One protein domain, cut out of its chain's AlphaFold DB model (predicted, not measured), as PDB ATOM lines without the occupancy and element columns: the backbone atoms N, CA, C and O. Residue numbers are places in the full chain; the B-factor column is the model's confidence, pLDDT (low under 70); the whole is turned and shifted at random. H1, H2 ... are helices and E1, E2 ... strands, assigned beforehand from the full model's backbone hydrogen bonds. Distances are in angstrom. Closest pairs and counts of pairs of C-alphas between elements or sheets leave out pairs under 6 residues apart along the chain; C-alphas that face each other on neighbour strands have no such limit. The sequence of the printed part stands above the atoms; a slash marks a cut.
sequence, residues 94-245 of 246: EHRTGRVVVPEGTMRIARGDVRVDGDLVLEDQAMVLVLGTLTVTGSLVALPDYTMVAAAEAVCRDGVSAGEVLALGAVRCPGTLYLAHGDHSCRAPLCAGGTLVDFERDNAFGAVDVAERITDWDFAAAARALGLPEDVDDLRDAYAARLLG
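This is residues 94 to 245 of the 246 residues of an uncharacterized protein of Streptomyces sp. CB01580 (UniProt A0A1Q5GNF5). What shape does this chain make? It is a coil wound in stacked turns, a solenoid of parallel strands, with H1 and H2 packed along one side, outside the coil. The turn of E1 to E3 makes one end of the stack and E11 the other, and the long strands E6, E7, E9, E10 and E11 bend sharply as they go round. What is it made of? The 152 printed residues include strands E1 to E11, then H1 and H2; the class is mostly strand, and the one branched sheet is twisted and parallel throughout. How large is it? It is compact, with a radius of gyration of the C-alphas of 14.0 A and spans of 40 by 31 by 24 A.

What stands beside the longest strand? E6, residues 127 to 142, has its parallel neighbours E3, residues 107 to 110, E4, residues 113 to 117, and E5, residues 120 to 122, on one side and E7, residues 148 to 161, on the other. Within hydrogen-bond range, N 129 and O 108, N 135 and O 114, N 141 and O 120, and N 134 and O 153 are each 2.8 A apart. Edge strands E1, residues 94 to 97, and E2, residues 100 to 102, are parallel to E4 and E5, with N 96 and O 115, and N 102 and O 121, each 2.8 A apart. What follows past E7? E8, residues 164 to 167, and E9, residues 170 to 179, lie parallel to E7 on its other side, with N 166 and O 149, and N 172 and O 154, each 2.8 A apart. E10, residues 186 to 198, is parallel to both, with N 167 and O 187 2.8 A and N 171 and O 190 2.9 A apart. Edge strand E11, residues 205 to 214, is parallel to E10 on its other side, with N 209 and O 191 2.8 A apart. Where are the helices? H2, residues 235 to 244, is on the sheet at a height of 8.8 A, over E7 and only just over E6, with 3 of its C-alphas; its closest C-alphas to E6 are Leu 243 and Ser 139, 6.0 A. H1, residues 219 to 226, is on the sheet at a height of 9.2 A, over E10, its closest C-alphas being Ala 222 and Val 197, 6.5 A. H1 and H2 only just touch, with 3 pairs of C-alphas within 8 A, the closest Leu 226 and Tyr 239 at 6.5 A, and in both every O i to N i+4 pair is within hydrogen-bond range.

Where are the anchors? E1 begins at C-alpha 94 (145.212, 12.171, -39.285), and H2 ends at C-alpha 244 (155.931, -4.393, -28.129). How long are the elements? From first to last C-alpha E6 is 9.1 A, bending by 159 degrees at residue 134, E9 15.3 A and H2 14.1 A.

How far does it reach? The farthest C-alphas, Arg 111 and Asp 231, are 43.0 A apart. Are there cuts or weak places? The printed part has no cut and no long link; mean pLDDT of the printed part is 92.3, with residues 182 to 184 and 200 to 203 under 70.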
ATOM      1  N   GLU A  94     145.136  13.508 -38.702       94.56
ATOM      2  CA  GLU A  94     145.212  12.171 -39.285       94.56
ATOM      3  C   GLU A  94     145.053  11.108 -38.198       94.56
ATOM      4  O   GLU A  94     145.739  11.135 -37.179       94.56
ATOM      5  N   HIS A  95     144.179  10.130 -38.436       95.69
ATOM      6  CA  HIS A  95     143.970   9.007 -37.527       95.69
ATOM      7  C   HIS A  95     144.549   7.723 -38.121       95.69
ATOM      8  O   HIS A  95     144.274   7.377 -39.273       95.69
ATOM      9  N   ARG A  96     145.326   6.996 -37.319       94.94
ATOM     10  CA  ARG A  96     145.901   5.688 -37.640       94.94
ATOM     11  C   ARG A  96     145.555   4.714 -36.521       94.94
ATOM     12  O   ARG A  96     145.542   5.092 -35.354       94.94
ATOM     13  N   THR A  97     145.278   3.463 -36.869       95.25
ATOM     14  CA  THR A  97     144.878   2.435 -35.901       95.25
ATOM     15  C   THR A  97     145.826   1.246 -35.936       95.25
ATOM     16  O   THR A  97     146.292   0.831 -37.000       95.25
ATOM     17  N   GLY A  98     146.087   0.671 -34.761       94.88
ATOM     18  CA  GLY A  98     147.015  -0.444 -34.608       94.88
ATOM     19  C   GLY A  98     148.479  -0.011 -34.681       94.88
ATOM     20  O   GLY A  98     148.815   1.150 -34.467       94.88
ATOM     21  N   ARG A  99     149.365  -0.975 -34.950       95.81
ATOM     22  CA  ARG A  99     150.809  -0.732 -35.040       95.81
ATOM     23  C   ARG A  99     151.160  -0.061 -36.368       95.81
ATOM     24  O   ARG A  99     151.023  -0.676 -37.429       95.81
ATOM     25  N   VAL A 100     151.657   1.167 -36.289       96.06
ATOM     26  CA  VAL A 100     152.207   1.931 -37.410       96.06
ATOM     27  C   VAL A 100     153.718   1.747 -37.420       96.06
ATOM     28  O   VAL A 100     154.377   1.967 -36.408       96.06
ATOM     29  N   VAL A 101     154.261   1.334 -38.563       95.31
ATOM     30  CA  VAL A 101     155.705   1.163 -38.756       95.31
ATOM     31  C   VAL A 101     156.174   2.159 -39.805       95.31
ATOM     32  O   VAL A 101     155.598   2.217 -40.897       95.31
ATOM     33  N   VAL A 102     157.204   2.932 -39.477       94.31
ATOM     34  CA  VAL A 102     157.896   3.814 -40.413       94.31
ATOM     35  C   VAL A 102     159.129   3.080 -40.931       94.31
ATOM     36  O   VAL A 102     160.009   2.780 -40.124       94.31
ATOM     37  N   PRO A 103     159.175   2.752 -42.237       92.69
ATOM     38  CA  PRO A 103     160.247   1.938 -42.791       92.69
ATOM     39  C   PRO A 103     161.616   2.604 -42.734       92.69
ATOM     40  O   PRO A 103     161.708   3.837 -42.780       92.69
ATOM     41  N   GLU A 104     162.643   1.759 -42.742       92.19
ATOM     42  CA  GLU A 104     164.054   2.147 -42.749       92.19
ATOM     43  C   GLU A 104     164.375   3.225 -43.799       92.19
ATOM     44  O   GLU A 104     163.917   3.161 -44.944       92.19
ATOM     45  N   GLY A 105     165.144   4.237 -43.390       90.75
ATOM     46  CA  GLY A 105     165.617   5.340 -44.229       90.75
ATOM     47  C   GLY A 105     164.514   6.258 -44.758       90.75
ATOM     48  O   GLY A 105     164.769   7.123 -45.598       90.75
ATOM     49  N   THR A 106     163.262   6.083 -44.316       91.81
ATOM     50  CA  THR A 106     162.144   6.884 -44.815       91.81
ATOM     51  C   THR A 106     161.712   7.969 -43.841       91.81
ATOM     52  O   THR A 106     161.704   7.794 -42.627       91.81
ATOM     53  N   MET A 107     161.268   9.094 -44.404       93.44
ATOM     54  CA  MET A 107     160.636  10.176 -43.656       93.44
ATOM     55  C   MET A 107     159.122  10.154 -43.863       93.44
ATOM     56  O   MET A 107     158.623   9.903 -44.968       93.44
ATOM     57  N   ARG A 108     158.374  10.424 -42.794       94.62
ATOM     58  CA  ARG A 108     156.935  10.691 -42.828       94.62
ATOM     59  C   ARG A 108     156.671  12.078 -42.288       94.62
ATOM     60  O   ARG A 108     157.185  12.440 -41.237       94.62
ATOM     61  N   ILE A 109     155.883  12.847 -43.032       94.75
ATOM     62  CA  ILE A 109     155.570  14.232 -42.705       94.75
ATOM     63  C   ILE A 109     154.054  14.359 -42.611       94.75
ATOM     64  O   ILE A 109     153.353  14.031 -43.565       94.75
ATOM     65  N   ALA A 110     153.557  14.872 -41.492       95.38
ATOM     66  CA  ALA A 110     152.183  15.339 -41.367       95.38
ATOM     67  C   ALA A 110     152.176  16.831 -41.067       95.38
ATOM     68  O   ALA A 110     152.914  17.321 -40.216       95.38
ATOM     69  N   ARG A 111     151.328  17.569 -41.785       95.12
ATOM     70  CA  ARG A 111     151.223  19.024 -41.625       95.12
ATOM     71  C   ARG A 111     150.315  19.436 -40.468       95.12
ATOM     72  O   ARG A 111     150.424  20.566 -40.021       95.12
ATOM     73  N   GLY A 112     149.439  18.554 -40.005       95.69
ATOM     74  CA  GLY A 112     148.600  18.787 -38.834       95.69
ATOM     75  C   GLY A 112     148.903  17.793 -37.723       95.69
ATOM     76  O   GLY A 112     150.025  17.301 -37.614       95.69
ATOM     77  N   ASP A 113     147.894  17.491 -36.918       98.00
ATOM     78  CA  ASP A 113     147.976  16.513 -35.842       98.00
ATOM     79  C   ASP A 113     147.948  15.080 -36.387       98.00
ATOM     80  O   ASP A 113     147.325  14.781 -37.409       98.00
ATOM     81  N   VAL A 114     148.574  14.163 -35.658       97.88
ATOM     82  CA  VAL A 114     148.547  12.726 -35.933       97.88
ATOM     83  C   VAL A 114     148.185  11.994 -34.660       97.88
ATOM     84  O   VAL A 114     148.843  12.136 -33.631       97.88
ATOM     85  N   ARG A 115     147.165  11.146 -34.747       98.12
ATOM     86  CA  ARG A 115     146.778  10.234 -33.680       98.12
ATOM     87  C   ARG A 115     146.985   8.791 -34.123       98.12
ATOM     88  O   ARG A 115     146.342   8.328 -35.061       98.12
ATOM     89  N   VAL A 116     147.844   8.080 -33.404       98.00
ATOM     90  CA  VAL A 116     148.063   6.640 -33.519       98.00
ATOM     91  C   VAL A 116     147.375   5.956 -32.341       98.00
ATOM     92  O   VAL A 116     147.861   5.986 -31.210       98.00
ATOM     93  N   ASP A 117     146.234   5.325 -32.608       97.62
ATOM     94  CA  ASP A 117     145.548   4.452 -31.657       97.62
ATOM     95  C   ASP A 117     146.216   3.060 -31.668       97.62
ATOM     96  O   ASP A 117     145.693   2.088 -32.227       97.62
ATOM     97  N   GLY A 118     147.430   2.991 -31.117       96.81
ATOM     98  CA  GLY A 118     148.303   1.815 -31.113       96.81
ATOM     99  C   GLY A 118     149.774   2.186 -30.911       96.81
ATOM    100  O   GLY A 118     150.070   3.220 -30.318       96.81
ATOM    101  N   ASP A 119     150.678   1.338 -31.403       97.62
ATOM    102  CA  ASP A 119     152.128   1.556 -31.314       97.62
ATOM    103  C   ASP A 119     152.644   2.330 -32.535       97.62
ATOM    104  O   ASP A 119     152.185   2.095 -33.658       97.62
ATOM    105  N   LEU A 120     153.653   3.178 -32.336       97.69
ATOM    106  CA  LEU A 120     154.453   3.775 -33.406       97.69
ATOM    107  C   LEU A 120     155.880   3.229 -33.327       97.69
ATOM    108  O   LEU A 120     156.553   3.410 -32.317       97.69
ATOM    109  N   VAL A 121     156.331   2.579 -34.399       96.94
ATOM    110  CA  VAL A 121     157.664   1.975 -34.500       96.94
ATOM    111  C   VAL A 121     158.437   2.621 -35.642       96.94
ATOM    112  O   VAL A 121     157.938   2.673 -36.767       96.94
ATOM    113  N   LEU A 122     159.643   3.099 -35.363       95.75
ATOM    114  CA  LEU A 122     160.585   3.613 -36.354       95.75
ATOM    115  C   LEU A 122     161.688   2.567 -36.569       95.75
ATOM    116  O   LEU A 122     162.337   2.145 -35.612       95.75
ATOM    117  N   GLU A 123     161.854   2.127 -37.818       93.25
ATOM    118  CA  GLU A 123     162.984   1.292 -38.251       93.25
ATOM    119  C   GLU A 123     164.246   2.155 -38.469       93.25
ATOM    120  O   GLU A 123     164.231   3.352 -38.191       93.25
ATOM    121  N   ASP A 124     165.355   1.564 -38.929       91.44
ATOM    122  CA  ASP A 124     166.657   2.248 -38.960       91.44
ATOM    123  C   ASP A 124     166.639   3.555 -39.761       91.44
ATOM    124  O   ASP A 124     166.042   3.622 -40.830       91.44
ATOM    125  N   GLN A 125     167.223   4.628 -39.222       90.50
ATOM    126  CA  GLN A 125     167.237   5.964 -39.848       90.50
ATOM    127  C   GLN A 125     165.849   6.526 -40.233       90.50
ATOM    128  O   GLN A 125     165.742   7.479 -41.013       90.50
ATOM    129  N   ALA A 126     164.758   5.947 -39.721       93.56
ATOM    130  CA  ALA A 126     163.413   6.409 -40.015       93.56
ATOM    131  C   ALA A 126     163.105   7.720 -39.284       93.56
ATOM    132  O   ALA A 126     163.529   7.954 -38.150       93.56
ATOM    133  N   MET A 127     162.294   8.566 -39.916       94.44
ATOM    134  CA  MET A 127     161.889   9.851 -39.359       94.44
ATOM    135  C   MET A 127     160.385  10.052 -39.385       94.44
ATOM    136  O   MET A 127     159.711   9.787 -40.384       94.44
ATOM    137  N   VAL A 128     159.883  10.668 -38.324       96.12
ATOM    138  CA  VAL A 128     158.532  11.207 -38.239       96.12
ATOM    139  C   VAL A 128     158.608  12.692 -37.920       96.12
ATOM    140  O   VAL A 128     159.172  13.080 -36.904       96.12
ATOM    141  N   LEU A 129     158.004  13.515 -38.776       96.88
ATOM    142  CA  LEU A 129     157.869  14.956 -38.603       96.88
ATOM    143  C   LEU A 129     156.384  15.339 -38.600       96.88
ATOM    144  O   LEU A 129     155.723  15.314 -39.637       96.88
ATOM    145  N   VAL A 130     155.851  15.712 -37.443       97.75
ATOM    146  CA  VAL A 130     154.453  16.129 -37.271       97.75
ATOM    147  C   VAL A 130     154.420  17.612 -36.929       97.75
ATOM    148  O   VAL A 130     154.806  18.022 -35.848       97.75
ATOM    149  N   LEU A 131     153.966  18.461 -37.844       97.56
ATOM    150  CA  LEU A 131     153.972  19.911 -37.608       97.56
ATOM    151  C   LEU A 131     152.901  20.367 -36.598       97.56
ATOM    152  O   LEU A 131     152.942  21.514 -36.157       97.56
ATOM    153  N   GLY A 132     151.965  19.481 -36.241       98.00
ATOM    154  CA  GLY A 132     151.062  19.607 -35.096       98.00
ATOM    155  C   GLY A 132     151.430  18.654 -33.953       98.00
ATOM    156  O   GLY A 132     152.599  18.378 -33.682       98.00
ATOM    157  N   THR A 133     150.418  18.128 -33.274       98.56
ATOM    158  CA  THR A 133     150.562  17.187 -32.157       98.56
ATOM    159  C   THR A 133     150.664  15.749 -32.657       98.56
ATOM    160  O   THR A 133     149.772  15.271 -33.358       98.56
ATOM    161  N   LEU A 134     151.691  15.015 -32.233       98.69
ATOM    162  CA  LEU A 134     151.760  13.559 -32.353       98.69
ATOM    163  C   LEU A 134     151.235  12.919 -31.065       98.69
ATOM    164  O   LEU A 134     151.822  13.092 -30.003       98.69
ATOM    165  N   THR A 135     150.152  12.148 -31.151       98.69
ATOM    166  CA  THR A 135     149.619  11.349 -30.039       98.69
ATOM    167  C   THR A 135     149.694   9.863 -30.360       98.69
ATOM    168  O   THR A 135     149.075   9.410 -31.317       98.69
ATOM    169  N   VAL A 136     150.379   9.089 -29.524       98.50
ATOM    170  CA  VAL A 136     150.500   7.628 -29.603       98.50
ATOM    171  C   VAL A 136     149.887   7.027 -28.338       98.50
ATOM    172  O   VAL A 136     150.382   7.238 -27.236       98.50
ATOM    173  N   THR A 137     148.778   6.296 -28.452       97.25
ATOM    174  CA  THR A 137     148.114   5.729 -27.259       97.25
ATOM    175  C   THR A 137     148.795   4.471 -26.723       97.25
ATOM    176  O   THR A 137     148.522   4.058 -25.598       97.25
ATOM    177  N   GLY A 138     149.596   3.808 -27.557       95.75
ATOM    178  CA  GLY A 138     150.440   2.676 -27.195       95.75
ATOM    179  C   GLY A 138     151.890   3.104 -27.008       95.75
ATOM    180  O   GLY A 138     152.170   4.183 -26.480       95.75
ATOM    181  N   SER A 139     152.802   2.241 -27.442       97.31
ATOM    182  CA  SER A 139     154.240   2.439 -27.272       97.31
ATOM    183  C   SER A 139     154.838   3.243 -28.433       97.31
ATOM    184  O   SER A 139     154.554   2.957 -29.598       97.31
ATOM    185  N   LEU A 140     155.698   4.216 -28.128       97.56
ATOM    186  CA  LEU A 140     156.608   4.833 -29.094       97.56
ATOM    187  C   LEU A 140     157.956   4.102 -29.048       97.56
ATOM    188  O   LEU A 140     158.593   4.070 -28.001       97.56
ATOM    189  N   VAL A 141     158.395   3.520 -30.159       96.75
ATOM    190  CA  VAL A 141     159.641   2.744 -30.233       96.75
ATOM    191  C   VAL A 141     160.487   3.247 -31.399       96.75
ATOM    192  O   VAL A 141     160.134   3.038 -32.556       96.75
ATOM    193  N   ALA A 142     161.604   3.904 -31.097       93.56
ATOM    194  CA  ALA A 142     162.528   4.482 -32.074       93.56
ATOM    195  C   ALA A 142     163.974   4.091 -31.719       93.56
ATOM    196  O   ALA A 142     164.728   4.895 -31.173       93.56
ATOM    197  N   LEU A 143     164.304   2.809 -31.914       83.06
ATOM    198  CA  LEU A 143     165.498   2.186 -31.327       83.06
ATOM    199  C   LEU A 143     166.789   2.248 -32.124       83.06
ATOM    200  O   LEU A 143     167.829   2.317 -31.476       83.06
ATOM    201  N   PRO A 144     166.792   2.110 -33.458       81.69
ATOM    202  CA  PRO A 144     168.049   2.240 -34.162       81.69
ATOM    203  C   PRO A 144     168.575   3.668 -34.028       81.69
ATOM    204  O   PRO A 144     167.796   4.633 -33.929       81.69
ATOM    205  N   ASP A 145     169.896   3.782 -34.042       73.81
ATOM    206  CA  ASP A 145     170.575   5.068 -34.064       73.81
ATOM    207  C   ASP A 145     170.085   5.880 -35.280       73.81
ATOM    208  O   ASP A 145     169.659   5.334 -36.299       73.81
ATOM    209  N   TYR A 146     170.095   7.209 -35.169       82.44
ATOM    210  CA  TYR A 146     169.625   8.133 -36.219       82.44
ATOM    211  C   TYR A 146     168.128   8.079 -36.573       82.44
ATOM    212  O   TYR A 146     167.708   8.710 -37.548       82.44
ATOM    213  N   THR A 147     167.293   7.400 -35.782       92.00
ATOM    214  CA  THR A 147     165.843   7.639 -35.836       92.00
ATOM    215  C   THR A 147     165.494   9.043 -35.334       92.00
ATOM    216  O   THR A 147     166.227   9.634 -34.543       92.00
ATOM    217  N   MET A 148     164.371   9.612 -35.783       94.44
ATOM    218  CA  MET A 148     163.901  10.903 -35.269       94.44
ATOM    219  C   MET A 148     162.381  10.966 -35.150       94.44
ATOM    220  O   MET A 148     161.650  10.681 -36.101       94.44
ATOM    221  N   VAL A 149     161.911  11.448 -34.003       96.38
ATOM    222  CA  VAL A 149     160.525  11.854 -33.763       96.38
ATOM    223  C   VAL A 149     160.509  13.350 -33.481       96.38
ATOM    224  O   VAL A 149     161.009  13.801 -32.457       96.38
ATOM    225  N   ALA A 150     159.922  14.128 -34.380       97.44
ATOM    226  CA  ALA A 150     159.831  15.575 -34.269       97.44
ATOM    227  C   ALA A 150     158.366  16.017 -34.345       97.44
ATOM    228  O   ALA A 150     157.672  15.667 -35.303       97.44
ATOM    229  N   ALA A 151     157.888  16.777 -33.358       98.50
ATOM    230  CA  ALA A 151     156.507  17.252 -33.326       98.50
ATOM    231  C   ALA A 151     156.339  18.666 -32.742       98.50
ATOM    232  O   ALA A 151     157.221  19.160 -32.048       98.50
ATOM    233  N   ALA A 152     155.204  19.338 -32.953       97.88
ATOM    234  CA  ALA A 152     154.902  20.518 -32.133       97.88
ATOM    235  C   ALA A 152     154.731  20.106 -30.659       97.88
ATOM    236  O   ALA A 152     155.323  20.706 -29.765       97.88
ATOM    237  N   GLU A 153     153.998  19.019 -30.440       98.25
ATOM    238  CA  GLU A 153     153.805  18.342 -29.157       98.25
ATOM    239  C   GLU A 153     153.925  16.831 -29.390       98.25
ATOM    240  O   GLU A 153     153.364  16.315 -30.360       98.25
ATOM    241  N   ALA A 154     154.622  16.111 -28.514       98.19
ATOM    242  CA  ALA A 154     154.735  14.657 -28.581       98.19
ATOM    243  C   ALA A 154     154.101  14.024 -27.341       98.19
ATOM    244  O   ALA A 154     154.499  14.307 -26.215       98.19
ATOM    245  N   VAL A 155     153.119  13.151 -27.540       98.44
ATOM    246  CA  VAL A 155     152.414  12.441 -26.472       98.44
ATOM    247  C   VAL A 155     152.485  10.947 -26.750       98.44
ATOM    248  O   VAL A 155     152.034  10.497 -27.802       98.44
ATOM    249  N   CYS A 156     153.003  10.162 -25.812       97.69
ATOM    250  CA  CYS A 156     152.981   8.700 -25.876       97.69
ATOM    251  C   CYS A 156     152.588   8.103 -24.521       97.69
ATOM    252  O   CYS A 156     152.735   8.764 -23.499       97.69
ATOM    253  N   ARG A 157     152.067   6.868 -24.480       96.94
ATOM    254  CA  ARG A 157     151.822   6.186 -23.194       96.94
ATOM    255  C   ARG A 157     153.146   5.828 -22.527       96.94
ATOM    256  O   ARG A 157     153.370   6.218 -21.389       96.94
ATOM    257  N   ASP A 158     153.983   5.128 -23.284       97.44
ATOM    258  CA  ASP A 158     155.360   4.764 -22.967       97.44
ATOM    259  C   ASP A 158     156.221   5.032 -24.204       97.44
ATOM    260  O   ASP A 158     155.722   4.989 -25.338       97.44
ATOM    261  N   GLY A 159     157.508   5.286 -24.007       95.94
ATOM    262  CA  GLY A 159     158.433   5.570 -25.090       95.94
ATOM    263  C   GLY A 159     159.821   5.006 -24.845       95.94
ATOM    264  O   GLY A 159     160.327   5.033 -23.728       95.94
ATOM    265  N   VAL A 160     160.460   4.543 -25.909       94.75
ATOM    266  CA  VAL A 160     161.897   4.298 -25.944       94.75
ATOM    267  C   VAL A 160     162.467   4.860 -27.232       94.75
ATOM    268  O   VAL A 160     161.926   4.622 -28.316       94.75
ATOM    269  N   SER A 161     163.554   5.613 -27.117       92.69
ATOM    270  CA  SER A 161     164.289   6.090 -28.276       92.69
ATOM    271  C   SER A 161     165.790   6.025 -28.041       92.69
ATOM    272  O   SER A 161     166.254   6.403 -26.971       92.69
ATOM    273  N   ALA A 162     166.538   5.556 -29.037       88.06
ATOM    274  CA  ALA A 162     167.981   5.784 -29.118       88.06
ATOM    275  C   ALA A 162     168.333   6.900 -30.115       88.06
ATOM    276  O   ALA A 162     169.490   7.274 -30.215       88.06
ATOM    277  N   GLY A 163     167.350   7.419 -30.855       88.69
ATOM    278  CA  GLY A 163     167.502   8.533 -31.782       88.69
ATOM    279  C   GLY A 163     167.137   9.886 -31.162       88.69
ATOM    280  O   GLY A 163     167.281  10.112 -29.962       88.69
ATOM    281  N   GLU A 164     166.658  10.810 -31.992       91.19
ATOM    282  CA  GLU A 164     166.267  12.159 -31.570       91.19
ATOM    283  C   GLU A 164     164.769  12.267 -31.262       91.19
ATOM    284  O   GLU A 164     163.922  11.816 -32.039       91.19
ATOM    285  N   VAL A 165     164.433  12.960 -30.170       93.94
ATOM    286  CA  VAL A 165     163.056  13.364 -29.852       93.94
ATOM    287  C   VAL A 165     162.989  14.881 -29.709       93.94
ATOM    288  O   VAL A 165     163.493  15.462 -28.747       93.94
ATOM    289  N   LEU A 166     162.351  15.541 -30.673       95.56
ATOM    290  CA  LEU A 166     162.237  16.995 -30.744       95.56
ATOM    291  C   LEU A 166     160.776  17.417 -30.555       95.56
ATOM    292  O   LEU A 166     159.891  16.934 -31.261       95.56
ATOM    293  N   ALA A 167     160.520  18.358 -29.648       97.31
ATOM    294  CA  ALA A 167     159.209  18.980 -29.507       97.31
ATOM    295  C   ALA A 167     159.301  20.506 -29.379       97.31
ATOM    296  O   ALA A 167     160.184  21.038 -28.705       97.31
ATOM    297  N   LEU A 168     158.383  21.231 -30.021       97.62
ATOM    298  CA  LEU A 168     158.322  22.695 -29.904       97.62
ATOM    299  C   LEU A 168     157.703  23.161 -28.583       97.62
ATOM    300  O   LEU A 168     158.033  24.252 -28.128       97.62
ATOM    301  N   GLY A 169     156.821  22.354 -27.990       97.38
ATOM    302  CA  GLY A 169     156.159  22.626 -26.716       97.38
ATOM    303  C   GLY A 169     156.547  21.624 -25.632       97.38
ATOM    304  O   GLY A 169     157.323  21.963 -24.737       97.38
ATOM    305  N   ALA A 170     156.046  20.389 -25.695       97.38
ATOM    306  CA  ALA A 170     156.388  19.365 -24.717       97.38
ATOM    307  C   ALA A 170     156.477  17.943 -25.288       97.38
ATOM    308  O   ALA A 170     155.868  17.588 -26.300       97.38
ATOM    309  N   VAL A 171     157.210  17.108 -24.553       97.44
ATOM    310  CA  VAL A 171     157.112  15.650 -24.601       97.44
ATOM    311  C   VAL A 171     156.342  15.197 -23.362       97.44
ATOM    312  O   VAL A 171     156.712  15.538 -22.238       97.44
ATOM    313  N   ARG A 172     155.255  14.446 -23.551       98.19
ATOM    314  CA  ARG A 172     154.391  13.952 -22.474       98.19
ATOM    315  C   ARG A 172     154.292  12.435 -22.509       98.19
ATOM    316  O   ARG A 172     153.744  11.877 -23.458       98.19
ATOM    317  N   CYS A 173     154.772  11.787 -21.454       97.06
ATOM    318  CA  CYS A 173     154.778  10.334 -21.334       97.06
ATOM    319  C   CYS A 173     154.282   9.902 -19.946       97.06
ATOM    320  O   CYS A 173     155.075   9.847 -19.012       97.06
ATOM    321  N   PRO A 174     152.970   9.651 -19.749       96.88
ATOM    322  CA  PRO A 174     152.428   9.320 -18.427       96.88
ATOM    323  C   PRO A 174     152.998   8.036 -17.810       96.88
ATOM    324  O   PRO A 174     152.979   7.905 -16.591       96.88
ATOM    325  N   GLY A 175     153.444   7.091 -18.643       97.12
ATOM    326  CA  GLY A 175     154.216   5.923 -18.235       97.12
ATOM    327  C   GLY A 175     155.704   6.253 -18.191       97.12
ATOM    328  O   GLY A 175     156.103   7.197 -17.507       97.12
ATOM    329  N   THR A 176     156.512   5.493 -18.928       96.88
ATOM    330  CA  THR A 176     157.971   5.654 -18.909       96.88
ATOM    331  C   THR A 176     158.532   6.041 -20.274       96.88
ATOM    332  O   THR A 176     158.281   5.352 -21.267       96.88
ATOM    333  N   LEU A 177     159.347   7.100 -20.309       95.31
ATOM    334  CA  LEU A 177     160.181   7.486 -21.448       95.31
ATOM    335  C   LEU A 177     161.645   7.129 -21.166       95.31
ATOM    336  O   LEU A 177     162.236   7.650 -20.224       95.31
ATOM    337  N   TYR A 178     162.231   6.271 -22.000       94.31
ATOM    338  CA  TYR A 178     163.646   5.908 -21.940       94.31
ATOM    339  C   TYR A 178     164.413   6.459 -23.143       94.31
ATOM    340  O   TYR A 178     164.104   6.130 -24.290       94.31
ATOM    341  N   LEU A 179     165.426   7.276 -22.871       91.56
ATOM    342  CA  LEU A 179     166.369   7.804 -23.849       91.56
ATOM    343  C   LEU A 179     167.669   6.999 -23.750       91.56
ATOM    344  O   LEU A 179     168.463   7.173 -22.830       91.56
ATOM    345  N   ALA A 180     167.834   6.051 -24.667       83.62
ATOM    346  CA  ALA A 180     168.720   4.904 -24.508       83.62
ATOM    347  C   ALA A 180     170.190   5.126 -24.909       83.62
ATOM    348  O   ALA A 180     170.971   4.181 -24.828       83.62
ATOM    349  N   HIS A 181     170.589   6.326 -25.345       70.12
ATOM    350  CA  HIS A 181     171.953   6.584 -25.824       70.12
ATOM    351  C   HIS A 181     172.461   7.985 -25.447       70.12
ATOM    352  O   HIS A 181     171.718   8.958 -25.541       70.12
ATOM    353  N   GLY A 182     173.748   8.086 -25.084       56.69
ATOM    354  CA  GLY A 182     174.400   9.327 -24.626       56.69
ATOM    355  C   GLY A 182     174.689  10.406 -25.685       56.69
ATOM    356  O   GLY A 182     174.874  11.574 -25.346       56.69
ATOM    357  N   ASP A 183     174.662  10.064 -26.980       57.53
ATOM    358  CA  ASP A 183     175.067  10.985 -28.058       57.53
ATOM    359  C   ASP A 183     173.890  11.607 -28.828       57.53
ATOM    360  O   ASP A 183     174.082  12.539 -29.619       57.53
ATOM    361  N   HIS A 184     172.659  11.145 -28.590       59.28
ATOM    362  CA  HIS A 184     171.486  11.598 -29.333       59.28
ATOM    363  C   HIS A 184     170.624  12.556 -28.529       59.28
ATOM    364  O   HIS A 184     170.443  12.460 -27.318       59.28
ATOM    365  N   SER A 185     170.161  13.580 -29.236       74.38
ATOM    366  CA  SER A 185     169.719  14.803 -28.605       74.38
ATOM    367  C   SER A 185     168.203  14.854 -28.565       74.38
ATOM    368  O   SER A 185     167.532  14.811 -29.597       74.38
ATOM    369  N   CYS A 186     167.665  14.962 -27.357       87.00
ATOM    370  CA  CYS A 186     166.290  15.384 -27.171       87.00
ATOM    371  C   CYS A 186     166.256  16.898 -26.994       87.00
ATOM    372  O   CYS A 186     167.169  17.477 -26.405       87.00
ATOM    373  N   ARG A 187     165.217  17.539 -27.531       90.81
ATOM    374  CA  ARG A 187     165.022  18.981 -27.370       90.81
ATOM    375  C   ARG A 187     163.555  19.323 -27.256       90.81
ATOM    376  O   ARG A 187     162.823  19.265 -28.243       90.81
ATOM    377  N   ALA A 188     163.140  19.710 -26.058       94.12
ATOM    378  CA  ALA A 188     161.810  20.253 -25.817       94.12
ATOM    379  C   ALA A 188     161.805  21.236 -24.640       94.12
ATOM    380  O   ALA A 188     162.573  21.058 -23.694       94.12
ATOM    381  N   PRO A 189     160.921  22.249 -24.633       95.19
ATOM    382  CA  PRO A 189     160.762  23.119 -23.467       95.19
ATOM    383  C   PRO A 189     160.369  22.376 -22.192       95.19
ATOM    384  O   PRO A 189     160.793  22.773 -21.112       95.19
ATOM    385  N   LEU A 190     159.596  21.296 -22.312       96.00
ATOM    386  CA  LEU A 190     159.136  20.496 -21.183       96.00
ATOM    387  C   LEU A 190     159.159  19.000 -21.517       96.00
ATOM    388  O   LEU A 190     158.607  18.586 -22.535       96.00
ATOM    389  N   CYS A 191     159.706  18.188 -20.618       95.56
ATOM    390  CA  CYS A 191     159.392  16.764 -20.523       95.56
ATOM    391  C   CYS A 191     158.519  16.540 -19.284       95.56
ATOM    392  O   CYS A 191     158.911  16.944 -18.192       95.56
ATOM    393  N   ALA A 192     157.341  15.938 -19.442       97.31
ATOM    394  CA  ALA A 192     156.435  15.677 -18.326       97.31
ATOM    395  C   ALA A 192     155.853  14.262 -18.363       97.31
ATOM    396  O   ALA A 192     155.583  13.733 -19.444       97.31
ATOM    397  N   GLY A 193     155.617  13.642 -17.205       96.50
ATOM    398  CA  GLY A 193     155.230  12.233 -17.216       96.50
ATOM    399  C   GLY A 193     155.358  11.449 -15.919       96.50
ATOM    400  O   GLY A 193     155.392  12.011 -14.827       96.50
ATOM    401  N   GLY A 194     155.397  10.126 -16.069       97.56
ATOM    402  CA  GLY A 194     155.644   9.183 -14.982       97.56
ATOM    403  C   GLY A 194     157.134   9.088 -14.688       97.56
ATOM    404  O   GLY A 194     157.624   9.764 -13.787       97.56
ATOM    405  N   THR A 195     157.851   8.292 -15.477       96.94
ATOM    406  CA  THR A 195     159.290   8.078 -15.305       96.94
ATOM    407  C   THR A 195     160.066   8.523 -16.540       96.94
ATOM    408  O   THR A 195     159.714   8.175 -17.668       96.94
ATOM    409  N   LEU A 196     161.146   9.269 -16.329       94.62
ATOM    410  CA  LEU A 196     162.149   9.568 -17.350       94.62
ATOM    411  C   LEU A 196     163.448   8.846 -16.993       94.62
ATOM    412  O   LEU A 196     163.960   9.010 -15.889       94.62
ATOM    413  N   VAL A 197     163.973   8.060 -17.926       93.38
ATOM    414  CA  VAL A 197     165.324   7.498 -17.845       93.38
ATOM    415  C   VAL A 197     166.155   8.170 -18.930       93.38
ATOM    416  O   VAL A 197     165.891   7.977 -20.118       93.38
ATOM    417  N   ASP A 198     167.120   8.985 -18.521       89.62
ATOM    418  CA  ASP A 198     167.972   9.785 -19.396       89.62
ATOM    419  C   ASP A 198     169.390   9.876 -18.823       89.62
ATOM    420  O   ASP A 198     169.724  10.791 -18.079       89.62
ATOM    421  N   PHE A 199     170.238   8.900 -19.164       81.81
ATOM    422  CA  PHE A 199     171.570   8.757 -18.564       81.81
ATOM    423  C   PHE A 199     172.540   9.900 -18.869       81.81
ATOM    424  O   PHE A 199     173.533  10.044 -18.162       81.81
ATOM    425  N   GLU A 200     172.275  10.719 -19.893       66.06
ATOM    426  CA  GLU A 200     173.096  11.886 -20.212       66.06
ATOM    427  C   GLU A 200     172.266  13.039 -20.802       66.06
ATOM    428  O   GLU A 200     171.348  12.824 -21.593       66.06
ATOM    429  N   ARG A 201     172.684  14.265 -20.440       62.62
ATOM    430  CA  ARG A 201     172.187  15.613 -20.800       62.62
ATOM    431  C   ARG A 201     171.093  16.222 -19.921       62.62
ATOM    432  O   ARG A 201     169.900  16.201 -20.208       62.62
ATOM    433  N   ASP A 202     171.552  17.013 -18.961       62.47
ATOM    434  CA  ASP A 202     170.778  17.950 -18.147       62.47
ATOM    435  C   ASP A 202     170.085  19.043 -18.990       62.47
ATOM    436  O   ASP A 202     169.130  19.664 -18.526       62.47
ATOM    437  N   ASN A 203     170.559  19.283 -20.220       63.09
ATOM    438  CA  ASN A 203     170.134  20.374 -21.105       63.09
ATOM    439  C   ASN A 203     169.211  19.938 -22.261       63.09
ATOM    440  O   ASN A 203     168.837  20.776 -23.087       63.09
ATOM    441  N   ALA A 204     168.858  18.651 -22.348       77.06
ATOM    442  CA  ALA A 204     167.964  18.141 -23.389       77.06
ATOM    443  C   ALA A 204     166.546  18.729 -23.264       77.06
ATOM    444  O   ALA A 204     165.825  18.921 -24.244       77.06
ATOM    445  N   PHE A 205     166.146  19.075 -22.043       88.12
ATOM    446  CA  PHE A 205     164.849  19.666 -21.764       88.12
ATOM    447  C   PHE A 205     165.003  20.999 -21.046       88.12
ATOM    448  O   PHE A 205     165.841  21.144 -20.160       88.12
ATOM    449  N   GLY A 206     164.164  21.973 -21.401       89.56
ATOM    450  CA  GLY A 206     164.118  23.255 -20.694       89.56
ATOM    451  C   GLY A 206     163.646  23.091 -19.244       89.56
ATOM    452  O   GLY A 206     164.133  23.773 -18.345       89.56
ATOM    453  N   ALA A 207     162.718  22.160 -19.022       92.62
ATOM    454  CA  ALA A 207     162.224  21.735 -17.722       92.62
ATOM    455  C   ALA A 207     161.832  20.248 -17.748       92.62
ATOM    456  O   ALA A 207     161.410  19.723 -18.781       92.62
ATOM    457  N   VAL A 208     161.925  19.590 -16.591       93.88
ATOM    458  CA  VAL A 208     161.529  18.189 -16.394       93.88
ATOM    459  C   VAL A 208     160.545  18.106 -15.222       93.88
ATOM    460  O   VAL A 208     160.888  18.489 -14.107       93.88
ATOM    461  N   ASP A 209     159.330  17.623 -15.488       96.88
ATOM    462  CA  ASP A 209     158.210  17.477 -14.545       96.88
ATOM    463  C   ASP A 209     157.685  16.033 -14.568       96.88
ATOM    464  O   ASP A 209     156.667  15.704 -15.184       96.88
ATOM    465  N   VAL A 210     158.452  15.136 -13.954       96.56
ATOM    466  CA  VAL A 210     158.171  13.695 -13.900       96.56
ATOM    467  C   VAL A 210     158.104  13.223 -12.452       96.56
ATOM    468  O   VAL A 210     158.702  13.835 -11.565       96.56
ATOM    469  N   ALA A 211     157.389  12.126 -12.204       97.56
ATOM    470  CA  ALA A 211     157.322  11.524 -10.873       97.56
ATOM    471  C   ALA A 211     158.668  10.917 -10.444       97.56
ATOM    472  O   ALA A 211     159.021  10.973  -9.266       97.56
ATOM    473  N   GLU A 212     159.420  10.364 -11.395       96.06
ATOM    474  CA  GLU A 212     160.748   9.792 -11.181       96.06
ATOM    475  C   GLU A 212     161.667  10.124 -12.361       96.06
ATOM    476  O   GLU A 212     161.273  10.004 -13.521       96.06
ATOM    477  N   ARG A 213     162.903  10.538 -12.072       93.19
ATOM    478  CA  ARG A 213     163.936  10.771 -13.084       93.19
ATOM    479  C   ARG A 213     165.190   9.990 -12.716       93.19
ATOM    480  O   ARG A 213     165.698  10.153 -11.608       93.19
ATOM    481  N   ILE A 214     165.685   9.176 -13.640       91.94
ATOM    482  CA  ILE A 214     166.923   8.408 -13.501       91.94
ATOM    483  C   ILE A 214     167.924   8.956 -14.507       91.94
ATOM    484  O   ILE A 214     167.834   8.665 -15.697       91.94
ATOM    485  N   THR A 215     168.859   9.754 -13.999       87.50
ATOM    486  CA  THR A 215     169.935  10.375 -14.786       87.50
ATOM    487  C   THR A 215     171.301   9.782 -14.509       87.50
ATOM    488  O   THR A 215     172.193   9.871 -15.341       87.50
ATOM    489  N   ASP A 216     171.497   9.208 -13.326       84.12
ATOM    490  CA  ASP A 216     172.768   8.583 -12.993       84.12
ATOM    491  C   ASP A 216     172.919   7.293 -13.800       84.12
ATOM    492  O   ASP A 216     171.937   6.594 -14.053       84.12
ATOM    493  N   TRP A 217     174.159   6.943 -14.140       85.56
ATOM    494  CA  TRP A 217     174.545   5.684 -14.787       85.56
ATOM    495  C   TRP A 217     174.341   4.442 -13.876       85.56
ATOM    496  O   TRP A 217     175.184   3.548 -13.796       85.56
ATOM    497  N   ASP A 218     173.218   4.388 -13.155       89.44
ATOM    498  CA  ASP A 218     172.719   3.260 -12.374       89.44
ATOM    499  C   ASP A 218     171.782   2.416 -13.249       89.44
ATOM    500  O   ASP A 218     170.554   2.561 -13.259       89.44
ATOM    501  N   PHE A 219     172.393   1.505 -14.006       90.81
ATOM    502  CA  PHE A 219     171.680   0.589 -14.893       90.81
ATOM    503  C   PHE A 219     170.695  -0.324 -14.153       90.81
ATOM    504  O   PHE A 219     169.669  -0.687 -14.721       90.81
ATOM    505  N   ALA A 220     170.951  -0.660 -12.884       92.94
ATOM    506  CA  ALA A 220     170.040  -1.486 -12.097       92.94
ATOM    507  C   ALA A 220     168.786  -0.696 -11.688       92.94
ATOM    508  O   ALA A 220     167.672  -1.218 -11.754       92.94
ATOM    509  N   ALA A 221     168.936   0.577 -11.302       93.38
ATOM    510  CA  ALA A 221     167.797   1.465 -11.067       93.38
ATOM    511  C   ALA A 221     166.973   1.675 -12.336       93.38
ATOM    512  O   ALA A 221     165.750   1.528 -12.293       93.38
ATOM    513  N   ALA A 222     167.631   1.933 -13.466       93.94
ATOM    514  CA  ALA A 222     166.948   2.040 -14.746       93.94
ATOM    515  C   ALA A 222     166.220   0.746 -15.120       93.94
ATOM    516  O   ALA A 222     165.044   0.797 -15.463       93.94
ATOM    517  N   ALA A 223     166.855  -0.421 -14.976       96.00
ATOM    518  CA  ALA A 223     166.208  -1.710 -15.201       96.00
ATOM    519  C   ALA A 223     164.919  -1.846 -14.381       96.00
ATOM    520  O   ALA A 223     163.864  -2.141 -14.944       96.00
ATOM    521  N   ARG A 224     164.965  -1.544 -13.075       96.06
ATOM    522  CA  ARG A 224     163.780  -1.576 -12.202       96.06
ATOM    523  C   ARG A 224     162.676  -0.635 -12.679       96.06
ATOM    524  O   ARG A 224     161.525  -1.063 -12.759       96.06
ATOM    525  N   ALA A 225     163.012   0.606 -13.022       95.12
ATOM    526  CA  ALA A 225     162.053   1.594 -13.524       95.12
ATOM    527  C   ALA A 225     161.426   1.198 -14.870       95.12
ATOM    528  O   ALA A 225     160.246   1.450 -15.119       95.12
ATOM    529  N   LEU A 226     162.190   0.513 -15.720       95.81
ATOM    530  CA  LEU A 226     161.727  -0.062 -16.985       95.81
ATOM    531  C   LEU A 226     160.970  -1.392 -16.780       95.81
ATOM    532  O   LEU A 226     160.382  -1.942 -17.715       95.81
ATOM    533  N   GLY A 227     160.949  -1.910 -15.547       95.94
ATOM    534  CA  GLY A 227     160.360  -3.191 -15.169       95.94
ATOM    535  C   GLY A 227     161.096  -4.401 -15.756       95.94
ATOM    536  O   GLY A 227     160.477  -5.428 -16.041       95.94
ATOM    537  N   LEU A 228     162.394  -4.275 -15.989       97.19
ATOM    538  CA  LEU A 228     163.272  -5.313 -16.514       97.19
ATOM    539  C   LEU A 228     164.066  -5.993 -15.382       97.19
ATOM    540  O   LEU A 228     164.168  -5.436 -14.286       97.19
ATOM    541  N   PRO A 229     164.630  -7.193 -15.621       96.69
ATOM    542  CA  PRO A 229     165.638  -7.775 -14.735       96.69
ATOM    543  C   PRO A 229     166.852  -6.849 -14.586       96.69
ATOM    544  O   PRO A 229     167.277  -6.236 -15.559       96.69
ATOM    545  N   GLU A 230     167.417  -6.753 -13.380       94.69
ATOM    546  CA  GLU A 230     168.561  -5.865 -13.095       94.69
ATOM    547  C   GLU A 230     169.865  -6.302 -13.774       94.69
ATOM    548  O   GLU A 230     170.776  -5.495 -13.924       94.69
ATOM    549  N   ASP A 231     169.954  -7.569 -14.175       92.25
ATOM    550  CA  ASP A 231     171.092  -8.188 -14.854       92.25
ATOM    551  C   ASP A 231     170.940  -8.202 -16.383       92.25
ATOM    552  O   ASP A 231     171.646  -8.939 -17.068       92.25
ATOM    553  N   VAL A 232     170.008  -7.415 -16.932       93.94
ATOM    554  CA  VAL A 232     169.823  -7.319 -18.380       93.94
ATOM    555  C   VAL A 232     170.985  -6.566 -19.035       93.94
ATOM    556  O   VAL A 232     171.286  -5.429 -18.680       93.94
ATOM    557  N   ASP A 233     171.618  -7.206 -20.018       87.94
ATOM    558  CA  ASP A 233     172.799  -6.659 -20.702       87.94
ATOM    559  C   ASP A 233     172.468  -5.458 -21.605       87.94
ATOM    560  O   ASP A 233     173.265  -4.532 -21.730       87.94
ATOM    561  N   ASP A 234     171.288  -5.467 -22.238       92.00
ATOM    562  CA  ASP A 234     170.824  -4.409 -23.141       92.00
ATOM    563  C   ASP A 234     169.434  -3.914 -22.716       92.00
ATOM    564  O   ASP A 234     168.397  -4.488 -23.070       92.00
ATOM    565  N   LEU A 235     169.410  -2.824 -21.938       92.50
ATOM    566  CA  LEU A 235     168.171  -2.181 -21.494       92.50
ATOM    567  C   LEU A 235     167.317  -1.686 -22.662       92.50
ATOM    568  O   LEU A 235     166.090  -1.693 -22.561       92.50
ATOM    569  N   ARG A 236     167.944  -1.223 -23.749       91.56
ATOM    570  CA  ARG A 236     167.251  -0.617 -24.890       91.56
ATOM    571  C   ARG A 236     166.398  -1.662 -25.588       91.56
ATOM    572  O   ARG A 236     165.181  -1.491 -25.714       91.56
ATOM    573  N   ASP A 237     167.039  -2.741 -26.012       93.06
ATOM    574  CA  ASP A 237     166.395  -3.784 -26.802       93.06
ATOM    575  C   ASP A 237     165.392  -4.562 -25.940       93.06
ATOM    576  O   ASP A 237     164.268  -4.831 -26.378       93.06
ATOM    577  N   ALA A 238     165.734  -4.834 -24.674       95.62
ATOM    578  CA  ALA A 238     164.827  -5.488 -23.736       95.62
ATOM    579  C   ALA A 238     163.586  -4.638 -23.419       95.62
ATOM    580  O   ALA A 238     162.469  -5.166 -23.379       95.62
ATOM    581  N   TYR A 239     163.744  -3.324 -23.218       96.12
ATOM    582  CA  TYR A 239     162.606  -2.453 -22.935       96.12
ATOM    583  C   TYR A 239     161.689  -2.311 -24.150       96.12
ATOM    584  O   TYR A 239     160.469  -2.397 -24.014       96.12
ATOM    585  N   ALA A 240     162.244  -2.179 -25.354       95.62
ATOM    586  CA  ALA A 240     161.430  -2.154 -26.561       95.62
ATOM    587  C   ALA A 240     160.678  -3.464 -26.806       95.62
ATOM    588  O   ALA A 240     159.500  -3.426 -27.165       95.62
ATOM    589  N   ALA A 241     161.322  -4.614 -26.582       95.56
ATOM    590  CA  ALA A 241     160.671  -5.914 -26.690       95.56
ATOM    591  C   ALA A 241     159.481  -6.015 -25.721       95.56
ATOM    592  O   ALA A 241     158.356  -6.323 -26.131       95.56
ATOM    593  N   ARG A 242     159.689  -5.608 -24.460       96.12
ATOM    594  CA  ARG A 242     158.623  -5.492 -23.456       96.12
ATOM    595  C   ARG A 242     157.486  -4.585 -23.936       96.12
ATOM    596  O   ARG A 242     156.322  -4.976 -23.849       96.12
ATOM    597  N   LEU A 243     157.801  -3.395 -24.449       96.12
ATOM    598  CA  LEU A 243     156.811  -2.430 -24.938       96.12
ATOM    599  C   LEU A 243     155.991  -2.945 -26.124       96.12
ATOM    600  O   LEU A 243     154.833  -2.548 -26.279       96.12
ATOM    601  N   LEU A 244     156.576  -3.808 -26.955       94.81
ATOM    602  CA  LEU A 244     155.931  -4.393 -28.129       94.81
ATOM    603  C   LEU A 244     155.257  -5.744 -27.851       94.81
ATOM    604  O   LEU A 244     154.588  -6.264 -28.757       94.81
ATOM    605  N   GLY A 245     155.387  -6.270 -26.627       90.88
ATOM    606  CA  GLY A 245     154.823  -7.547 -26.188       90.88
ATOM    607  C   GLY A 245     155.490  -8.765 -26.833       90.88
ATOM    608  O   GLY A 245     154.795  -9.741 -27.125       90.88
TER     609      GLY A 245